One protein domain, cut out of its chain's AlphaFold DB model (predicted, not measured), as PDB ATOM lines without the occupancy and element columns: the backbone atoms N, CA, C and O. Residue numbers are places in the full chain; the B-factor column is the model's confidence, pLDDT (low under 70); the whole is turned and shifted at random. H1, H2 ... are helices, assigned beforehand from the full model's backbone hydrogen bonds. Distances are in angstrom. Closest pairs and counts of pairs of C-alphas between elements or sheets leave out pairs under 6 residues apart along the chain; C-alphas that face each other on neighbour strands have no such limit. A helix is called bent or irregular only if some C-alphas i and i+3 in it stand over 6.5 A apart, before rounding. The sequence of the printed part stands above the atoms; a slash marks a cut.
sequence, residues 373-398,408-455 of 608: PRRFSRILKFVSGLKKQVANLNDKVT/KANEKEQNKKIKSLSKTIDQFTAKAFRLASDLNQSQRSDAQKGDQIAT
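What this domain is: This is residues 373 to 398 and 408 to 455 of the 608 residues of an uncharacterized protein of Tanacetum cinerariifolium (UniProt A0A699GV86). Two helices, H1 and H2, run side by side in opposite ways, nearly lined up with each other, and the much longer H2 makes the length of the whole. The end of H2, residues 437 to 455, sticks out past H1 as a free arm. The printed part has 74 residues with two named helices, H1 then H2 along the chain, and no named strand; the class is all helix. The whole is extended, with a radius of gyration of the C-alphas of 19.6 A and spans of 71 by 19 by 12 A.

How they stand to each other: H1, residues 373 to 397, touches H2, residues 408 to 455, with 4 pairs of C-alphas within 8 A. The closest C-alphas of the two are those of Val 390 and Ile 418, 7.4 A apart. H1 touches H2 with residues 383 to 390 alone, and H2 touches H1 with residues 418 to 429 alone. Their lines stand at a shallow tilt of 14 degrees, opposite ways, and their centres are 14.7 A apart. Of the O i to N i+4 pairs, 20 of 21 in H1 and 42 of 44 in H2 are within hydrogen-bond range.

Where its parts are: H1 begins at C-alpha 373, (29.930, 39.668, 132.073), and measures 36.4 A from first to last C-alpha. H2 begins at C-alpha 408, (5.211, 56.359, 165.433), and ends at C-alpha 455, (43.201, 46.239, 106.364), 71.0 A away. Neither helix is bent.

The domain as a whole: The C-alphas of Lys 408 and Thr 455, 71.0 A apart, are the two farthest apart in the domain. Without residues 437 to 455, which stand free, the body has 55 residues and spans 44 by 18 by 10 A. The link from H1 to H2 runs across the cut: residues 399 to 407 are not printed, and C-alphas 398 and 408 are 11.5 A apart. The mean pLDDT of the printed part is 88.0, and no printed residue is under 70.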
ATOM      1  N   PRO A 373      31.305  40.078 131.785       72.62
ATOM      2  CA  PRO A 373      29.930  39.668 132.073       72.62
ATOM      3  C   PRO A 373      29.746  39.025 133.458       72.62
ATOM      4  O   PRO A 373      28.736  39.253 134.125       72.62
ATOM      5  N   ARG A 374      30.743  38.282 133.962       71.38
ATOM      6  CA  ARG A 374      30.680  37.622 135.277       71.38
ATOM      7  C   ARG A 374      30.795  38.595 136.448       71.38
ATOM      8  O   ARG A 374      30.207  38.329 137.493       71.38
ATOM      9  N   ARG A 375      31.548  39.693 136.316       76.00
ATOM     10  CA  ARG A 375      31.673  40.714 137.376       76.00
ATOM     11  C   ARG A 375      30.444  41.622 137.393       76.00
ATOM     12  O   ARG A 375      29.874  41.837 138.460       76.00
ATOM     13  N   PHE A 376      29.972  42.042 136.221       76.44
ATOM     14  CA  PHE A 376      28.768  42.868 136.096       76.44
ATOM     15  C   PHE A 376      27.512  42.133 136.591       76.44
ATOM     16  O   PHE A 376      26.710  42.692 137.336       76.44
ATOM     17  N   SER A 377      27.401  40.831 136.299       79.44
ATOM     18  CA  SER A 377      26.324  39.985 136.829       79.44
ATOM     19  C   SER A 377      26.305  39.930 138.364       79.44
ATOM     20  O   SER A 377      25.229  39.942 138.957       79.44
ATOM     21  N   ARG A 378      27.469  39.929 139.035       83.31
ATOM     22  CA  ARG A 378      27.527  39.961 140.511       83.31
ATOM     23  C   ARG A 378      27.014  41.284 141.073       83.31
ATOM     24  O   ARG A 378      26.259  41.261 142.039       83.31
ATOM     25  N   ILE A 379      27.379  42.407 140.452       80.31
ATOM     26  CA  ILE A 379      26.923  43.742 140.870       80.31
ATOM     27  C   ILE A 379      25.406  43.861 140.689       80.31
ATOM     28  O   ILE A 379      24.710  44.266 141.617       80.31
ATOM     29  N   LEU A 380      24.866  43.424 139.547       81.44
ATOM     30  CA  LEU A 380      23.418  43.429 139.315       81.44
ATOM     31  C   LEU A 380      22.667  42.523 140.301       81.44
ATOM     32  O   LEU A 380      21.633  42.921 140.839       81.44
ATOM     33  N   LYS A 381      23.201  41.331 140.602       87.38
ATOM     34  CA  LYS A 381      22.629  40.442 141.626       87.38
ATOM     35  C   LYS A 381      22.626  41.100 143.006       87.38
ATOM     36  O   LYS A 381      21.606  41.030 143.687       87.38
ATOM     37  N   PHE A 382      23.711  41.776 143.381       85.06
ATOM     38  CA  PHE A 382      23.813  42.509 144.645       85.06
ATOM     39  C   PHE A 382      22.781  43.641 144.742       85.06
ATOM     40  O   PHE A 382      22.028  43.697 145.713       85.06
ATOM     41  N   VAL A 383      22.658  44.474 143.700       81.00
ATOM     42  CA  VAL A 383      21.643  45.542 143.639       81.00
ATOM     43  C   VAL A 383      20.225  44.964 143.723       81.00
ATOM     44  O   VAL A 383      19.381  45.503 144.439       81.00
ATOM     45  N   SER A 384      19.957  43.829 143.066       85.25
ATOM     46  CA  SER A 384      18.657  43.152 143.173       85.25
ATOM     47  C   SER A 384      18.378  42.629 144.591       85.25
ATOM     48  O   SER A 384      17.246  42.712 145.068       85.25
ATOM     49  N   GLY A 385      19.411  42.134 145.282       90.19
ATOM     50  CA  GLY A 385      19.325  41.676 146.667       90.19
ATOM     51  C   GLY A 385      18.996  42.821 147.622       90.19
ATOM     52  O   GLY A 385      18.092  42.687 148.442       90.19
ATOM     53  N   LEU A 386      19.650  43.973 147.447       83.25
ATOM     54  CA  LEU A 386      19.345  45.195 148.195       83.25
ATOM     55  C   LEU A 386      17.906  45.663 147.963       83.25
ATOM     56  O   LEU A 386      17.198  45.938 148.930       83.25
ATOM     57  N   LYS A 387      17.430  45.681 146.710       83.50
ATOM     58  CA  LYS A 387      16.029  46.038 146.412       83.50
ATOM     59  C   LYS A 387      15.037  45.114 147.128       83.50
ATOM     60  O   LYS A 387      14.062  45.601 147.693       83.50
ATOM     61  N   LYS A 388      15.306  43.804 147.179       90.38
ATOM     62  CA  LYS A 388      14.474  42.845 147.933       90.38
ATOM     63  C   LYS A 388      14.501  43.087 149.443       90.38
ATOM     64  O   LYS A 388      13.461  42.976 150.084       90.38
ATOM     65  N   GLN A 389      15.660  43.415 150.014       86.25
ATOM     66  CA  GLN A 389      15.765  43.729 151.443       86.25
ATOM     67  C   GLN A 389      14.986  44.997 151.805       86.25
ATOM     68  O   GLN A 389      14.272  44.996 152.803       86.25
ATOM     69  N   VAL A 390      15.063  46.038 150.971       83.44
ATOM     70  CA  VAL A 390      14.297  47.282 151.156       83.44
ATOM     71  C   VAL A 390      12.788  47.027 151.065       83.44
ATOM     72  O   VAL A 390      12.041  47.544 151.891       83.44
ATOM     73  N   ALA A 391      12.336  46.192 150.123       83.88
ATOM     74  CA  ALA A 391      10.922  45.817 150.018       83.88
ATOM     75  C   ALA A 391      10.424  45.062 151.268       83.88
ATOM     76  O   ALA A 391       9.426  45.450 151.860       83.88
ATOM     77  N   ASN A 392      11.177  44.064 151.740       86.56
ATOM     78  CA  ASN A 392      10.833  43.302 152.949       86.56
ATOM     79  C   ASN A 392      10.826  44.182 154.216       86.56
ATOM     80  O   ASN A 392      10.001  44.002 155.109       86.56
ATOM     81  N   LEU A 393      11.728  45.168 154.298       81.88
ATOM     82  CA  LEU A 393      11.713  46.169 155.370       81.88
ATOM     83  C   LEU A 393      10.416  46.989 155.359       81.88
ATOM     84  O   LEU A 393       9.831  47.180 156.421       81.88
ATOM     85  N   ASN A 394       9.938  47.410 154.185       80.06
ATOM     86  CA  ASN A 394       8.657  48.113 154.067       80.06
ATOM     87  C   ASN A 394       7.472  47.250 154.527       80.06
ATOM     88  O   ASN A 394       6.627  47.743 155.276       80.06
ATOM     89  N   ASP A 395       7.439  45.973 154.138       83.69
ATOM     90  CA  ASP A 395       6.357  45.048 154.505       83.69
ATOM     91  C   ASP A 395       6.331  44.774 156.021       83.69
ATOM     92  O   ASP A 395       5.273  44.708 156.646       83.69
ATOM     93  N   LYS A 396       7.506  44.665 156.654       81.75
ATOM     94  CA  LYS A 396       7.612  44.479 158.110       81.75
ATOM     95  C   LYS A 396       7.200  45.713 158.903       81.75
ATOM     96  O   LYS A 396       6.603  45.566 159.965       81.75
ATOM     97  N   VAL A 397       7.502  46.911 158.402       73.75
ATOM     98  CA  VAL A 397       7.080  48.172 159.037       73.75
ATOM     99  C   VAL A 397       5.552  48.314 159.022       73.75
ATOM    100  O   VAL A 397       4.993  48.917 159.933       73.75
ATOM    101  N   THR A 398       4.855  47.709 158.055       71.62
ATOM    102  CA  THR A 398       3.389  47.792 157.947       71.62
ATOM    103  C   THR A 398       2.624  46.813 158.850       71.62
ATOM    104  O   THR A 398       1.411  46.957 158.987       71.62
ATOM    105  N   LYS A 408       5.738  55.530 166.531       71.19
ATOM    106  CA  LYS A 408       5.211  56.359 165.433       71.19
ATOM    107  C   LYS A 408       6.037  57.620 165.130       71.19
ATOM    108  O   LYS A 408       6.044  58.104 163.998       71.19
ATOM    109  N   ALA A 409       6.753  58.163 166.121       77.06
ATOM    110  CA  ALA A 409       7.689  59.271 165.899       77.06
ATOM    111  C   ALA A 409       8.937  58.814 165.114       77.06
ATOM    112  O   ALA A 409       9.372  59.509 164.195       77.06
ATOM    113  N   ASN A 410       9.444  57.611 165.404       84.12
ATOM    114  CA  ASN A 410      10.603  57.025 164.725       84.12
ATOM    115  C   ASN A 410      10.258  56.495 163.325       84.12
ATOM    116  O   ASN A 410      11.103  56.521 162.433       84.12
ATOM    117  N   GLU A 411       9.010  56.082 163.098       88.06
ATOM    118  CA  GLU A 411       8.514  55.621 161.794       88.06
ATOM    119  C   GLU A 411       8.639  56.705 160.711       88.06
ATOM    120  O   GLU A 411       9.114  56.446 159.603       88.06
ATOM    121  N   LYS A 412       8.292  57.960 161.037       88.19
ATOM    122  CA  LYS A 412       8.437  59.084 160.094       88.19
ATOM    123  C   LYS A 412       9.890  59.312 159.687       88.19
ATOM    124  O   LYS A 412      10.145  59.676 158.538       88.19
ATOM    125  N   GLU A 413      10.837  59.118 160.599       90.38
ATOM    126  CA  GLU A 413      12.255  59.270 160.286       90.38
ATOM    127  C   GLU A 413      12.807  58.074 159.500       90.38
ATOM    128  O   GLU A 413      13.531  58.269 158.520       90.38
ATOM    129  N   GLN A 414      12.414  56.847 159.851       89.50
ATOM    130  CA  GLN A 414      12.781  55.655 159.083       89.50
ATOM    131  C   GLN A 414      12.244  55.719 157.650       89.50
ATOM    132  O   GLN A 414      13.002  55.477 156.713       89.50
ATOM    133  N   ASN A 415      11.005  56.174 157.446       90.88
ATOM    134  CA  ASN A 415      10.441  56.364 156.107       90.88
ATOM    135  C   ASN A 415      11.216  57.402 155.281       90.88
ATOM    136  O   ASN A 415      11.407  57.217 154.076       90.88
ATOM    137  N   LYS A 416      11.736  58.471 155.906       94.50
ATOM    138  CA  LYS A 416      12.632  59.423 155.225       94.50
ATOM    139  C   LYS A 416      13.951  58.760 154.810       94.50
ATOM    140  O   LYS A 416      14.390  58.980 153.681       94.50
ATOM    141  N   LYS A 417      14.546  57.927 155.674       94.06
ATOM    142  CA  LYS A 417      15.791  57.182 155.393       94.06
ATOM    143  C   LYS A 417      15.601  56.115 154.307       94.06
ATOM    144  O   LYS A 417      16.442  55.987 153.425       94.06
ATOM    145  N   ILE A 418      14.476  55.400 154.305       92.62
ATOM    146  CA  ILE A 418      14.139  54.428 153.252       92.62
ATOM    147  C   ILE A 418      13.961  55.144 151.908       92.62
ATOM    148  O   ILE A 418      14.492  54.703 150.888       92.62
ATOM    149  N   LYS A 419      13.277  56.294 151.903       94.56
ATOM    150  CA  LYS A 419      13.067  57.086 150.685       94.56
ATOM    151  C   LYS A 419      14.375  57.666 150.134       94.56
ATOM    152  O   LYS A 419      14.564  57.659 148.917       94.56
ATOM    153  N   SER A 420      15.285  58.132 150.996       95.69
ATOM    154  CA  SER A 420      16.608  58.592 150.556       95.69
ATOM    155  C   SER A 420      17.465  57.436 150.031       95.69
ATOM    156  O   SER A 420      18.062  57.573 148.965       95.69
ATOM    157  N   LEU A 421      17.451  56.274 150.695       93.25
ATOM    158  CA  LEU A 421      18.174  55.081 150.247       93.25
ATOM    159  C   LEU A 421      17.671  54.582 148.887       93.25
ATOM    160  O   LEU A 421      18.482  54.287 148.011       93.25
ATOM    161  N   SER A 422      16.351  54.543 148.677       93.75
ATOM    162  CA  SER A 422      15.763  54.180 147.382       93.75
ATOM    163  C   SER A 422      16.255  55.109 146.269       93.75
ATOM    164  O   SER A 422      16.691  54.632 145.224       93.75
ATOM    165  N   LYS A 423      16.279  56.427 146.521       96.19
ATOM    166  CA  LYS A 423      16.782  57.423 145.561       96.19
ATOM    167  C   LYS A 423      18.258  57.191 145.213       96.19
ATOM    168  O   LYS A 423      18.629  57.269 144.043       96.19
ATOM    169  N   THR A 424      19.089  56.860 146.202       95.06
ATOM    170  CA  THR A 424      20.510  56.539 145.991       95.06
ATOM    171  C   THR A 424      20.696  55.249 145.189       95.06
ATOM    172  O   THR A 424      21.531  55.207 144.285       95.06
ATOM    173  N   ILE A 425      19.903  54.206 145.464       93.12
ATOM    174  CA  ILE A 425      19.947  52.940 144.711       93.12
ATOM    175  C   ILE A 425      19.586  53.172 143.242       93.12
ATOM    176  O   ILE A 425      20.257  52.639 142.353       93.12
ATOM    177  N   ASP A 426      18.567  53.983 142.964       92.94
ATOM    178  CA  ASP A 426      18.170  54.284 141.588       92.94
ATOM    179  C   ASP A 426      19.228  55.134 140.867       92.94
ATOM    180  O   ASP A 426      19.563  54.850 139.715       92.94
ATOM    181  N   GLN A 427      19.863  56.089 141.558       96.19
ATOM    182  CA  GLN A 427      20.995  56.845 141.012       96.19
ATOM    183  C   GLN A 427      22.199  55.943 140.694       96.19
ATOM    184  O   GLN A 427      22.819  56.083 139.637       96.19
ATOM    185  N   PHE A 428      22.531  55.000 141.582       93.31
ATOM    186  CA  PHE A 428      23.609  54.038 141.352       93.31
ATOM    187  C   PHE A 428      23.288  53.111 140.176       93.31
ATOM    188  O   PHE A 428      24.141  52.859 139.327       93.31
ATOM    189  N   THR A 429      22.034  52.666 140.082       92.62
ATOM    190  CA  THR A 429      21.540  51.843 138.972       92.62
ATOM    191  C   THR A 429      21.680  52.586 137.639       92.62
ATOM    192  O   THR A 429      22.234  52.034 136.689       92.62
ATOM    193  N   ALA A 430      21.278  53.859 137.576       94.69
ATOM    194  CA  ALA A 430      21.433  54.689 136.380       94.69
ATOM    195  C   ALA A 430      22.911  54.879 135.982       94.69
ATOM    196  O   ALA A 430      23.259  54.727 134.810       94.69
ATOM    197  N   LYS A 431      23.801  55.141 136.952       95.25
ATOM    198  CA  LYS A 431      25.253  55.238 136.703       95.25
ATOM    199  C   LYS A 431      25.842  53.919 136.194       95.25
ATOM    200  O   LYS A 431      26.647  53.941 135.267       95.25
ATOM    201  N   ALA A 432      25.424  52.782 136.750       91.88
ATOM    202  CA  ALA A 432      25.882  51.466 136.309       91.88
ATOM    203  C   ALA A 432      25.468  51.169 134.858       91.88
ATOM    204  O   ALA A 432      26.287  50.679 134.082       91.88
ATOM    205  N   PHE A 433      24.235  51.510 134.466       94.06
ATOM    206  CA  PHE A 433      23.783  51.362 133.078       94.06
ATOM    207  C   PHE A 433      24.535  52.280 132.113       94.06
ATOM    208  O   PHE A 433      24.927  51.828 131.036       94.06
ATOM    209  N   ARG A 434      24.799  53.533 132.504       95.81
ATOM    210  CA  ARG A 434      25.604  54.460 131.697       95.81
ATOM    211  C   ARG A 434      27.020  53.923 131.467       95.81
ATOM    212  O   ARG A 434      27.439  53.818 130.322       95.81
ATOM    213  N   LEU A 435      27.707  53.482 132.525       94.00
ATOM    214  CA  LEU A 435      29.051  52.895 132.415       94.00
ATOM    215  C   LEU A 435      29.076  51.630 131.547       94.00
ATOM    216  O   LEU A 435      30.023  51.420 130.794       94.00
ATOM    217  N   ALA A 436      28.041  50.787 131.622       92.81
ATOM    218  CA  ALA A 436      27.928  49.619 130.752       92.81
ATOM    219  C   ALA A 436      27.748  50.005 129.276       92.81
ATOM    220  O   ALA A 436      28.328  49.364 128.401       92.81
ATOM    221  N   SER A 437      26.965  51.052 129.000       94.56
ATOM    222  CA  SER A 437      26.799  51.593 127.648       94.56
ATOM    223  C   SER A 437      28.118  52.132 127.096       94.56
ATOM    224  O   SER A 437      28.519  51.738 126.001       94.56
ATOM    225  N   ASP A 438      28.824  52.958 127.873       95.00
ATOM    226  CA  ASP A 438      30.108  53.553 127.479       95.00
ATOM    227  C   ASP A 438      31.165  52.464 127.218       95.00
ATOM    228  O   ASP A 438      31.890  52.511 126.222       95.00
ATOM    229  N   LEU A 439      31.203  51.420 128.055       93.00
ATOM    230  CA  LEU A 439      32.103  50.280 127.873       93.00
ATOM    231  C   LEU A 439      31.795  49.497 126.587       93.00
ATOM    232  O   LEU A 439      32.713  49.168 125.835       93.00
ATOM    233  N   ASN A 440      30.517  49.226 126.306       92.38
ATOM    234  CA  ASN A 440      30.104  48.553 125.071       92.38
ATOM    235  C   ASN A 440      30.455  49.388 123.830       92.38
ATOM    236  O   ASN A 440      30.869  48.839 122.807       92.38
ATOM    237  N   GLN A 441      30.313  50.713 123.911       92.44
ATOM    238  CA  GLN A 441      30.698  51.620 122.834       92.44
ATOM    239  C   GLN A 441      32.217  51.624 122.610       92.44
ATOM    240  O   GLN A 441      32.659  51.526 121.464       92.44
ATOM    241  N   SER A 442      33.013  51.643 123.684       91.44
ATOM    242  CA  SER A 442      34.474  51.515 123.605       91.44
ATOM    243  C   SER A 442      34.896  50.194 122.958       91.44
ATOM    244  O   SER A 442      35.726  50.196 122.054       91.44
ATOM    245  N   GLN A 443      34.277  49.072 123.342       91.38
ATOM    246  CA  GLN A 443      34.565  47.758 122.754       91.38
ATOM    247  C   GLN A 443      34.277  47.696 121.249       91.38
ATOM    248  O   GLN A 443      35.058  47.114 120.499       91.38
ATOM    249  N   ARG A 444      33.179  48.310 120.788       90.38
ATOM    250  CA  ARG A 444      32.876  48.411 119.349       90.38
ATOM    251  C   ARG A 444      33.901  49.274 118.615       90.38
ATOM    252  O   ARG A 444      34.298  48.917 117.511       90.38
ATOM    253  N   SER A 445      34.346  50.372 119.230       91.19
ATOM    254  CA  SER A 445      35.396  51.225 118.662       91.19
ATOM    255  C   SER A 445      36.726  50.479 118.530       91.19
ATOM    256  O   SER A 445      37.397  50.599 117.506       91.19
ATOM    257  N   ASP A 446      37.091  49.663 119.519       88.25
ATOM    258  CA  ASP A 446      38.328  48.879 119.478       88.25
ATOM    259  C   ASP A 446      38.262  47.743 118.448       88.25
ATOM    260  O   ASP A 446      39.239  47.516 117.735       88.25
ATOM    261  N   ALA A 447      37.107  47.086 118.296       89.44
ATOM    262  CA  ALA A 447      36.890  46.112 117.223       89.44
ATOM    263  C   ALA A 447      37.042  46.763 115.836       89.44
ATOM    264  O   ALA A 447      37.777  46.256 114.992       89.44
ATOM    265  N   GLN A 448      36.450  47.947 115.643       92.06
ATOM    266  CA  GLN A 448      36.572  48.706 114.397       92.06
ATOM    267  C   GLN A 448      38.026  49.112 114.098       92.06
ATOM    268  O   GLN A 448      38.461  49.066 112.946       92.06
ATOM    269  N   LYS A 449      38.806  49.490 115.120       91.25
ATOM    270  CA  LYS A 449      40.245  49.759 114.958       91.25
ATOM    271  C   LYS A 449      41.021  48.495 114.593       91.25
ATOM    272  O   LYS A 449      41.949  48.580 113.795       91.25
ATOM    273  N   GLY A 450      40.642  47.341 115.143       91.25
ATOM    274  CA  GLY A 450      41.211  46.043 114.778       91.25
ATOM    275  C   GLY A 450      41.078  45.755 113.281       91.25
ATOM    276  O   GLY A 450      42.074  45.432 112.633       91.25
ATOM    277  N   ASP A 451      39.892  45.977 112.717       89.31
ATOM    278  CA  ASP A 451      39.631  45.774 111.285       89.31
ATOM    279  C   ASP A 451      40.424  46.756 110.405       89.31
ATOM    280  O   ASP A 451      40.963  46.376 109.361       89.31
ATOM    281  N   GLN A 452      40.565  48.012 110.843       89.69
ATOM    282  CA  GLN A 452      41.402  49.002 110.152       89.69
ATOM    283  C   GLN A 452      42.884  48.610 110.166       89.69
ATOM    284  O   GLN A 452      43.557  48.740 109.144       89.69
ATOM    285  N   ILE A 453      43.390  48.097 111.292       88.81
ATOM    286  CA  ILE A 453      44.770  47.607 111.401       88.81
ATOM    287  C   ILE A 453      44.980  46.401 110.482       88.81
ATOM    288  O   ILE A 453      45.972  46.367 109.756       88.81
ATOM    289  N   ALA A 454      44.046  45.446 110.459       90.81
ATOM    290  CA  ALA A 454      44.119  44.289 109.568       90.81
ATOM    291  C   ALA A 454      44.107  44.709 108.086       90.81
ATOM    292  O   ALA A 454      44.908  44.218 107.292       90.81
ATOM    293  N   THR A 455      43.265  45.682 107.726       92.62
ATOM    294  CA  THR A 455      43.201  46.239 106.364       92.62
ATOM    295  C   THR A 455      44.509  46.938 105.980       92.62
ATOM    296  O   THR A 455      45.048  46.707 104.898       92.62
TER     297      THR A 455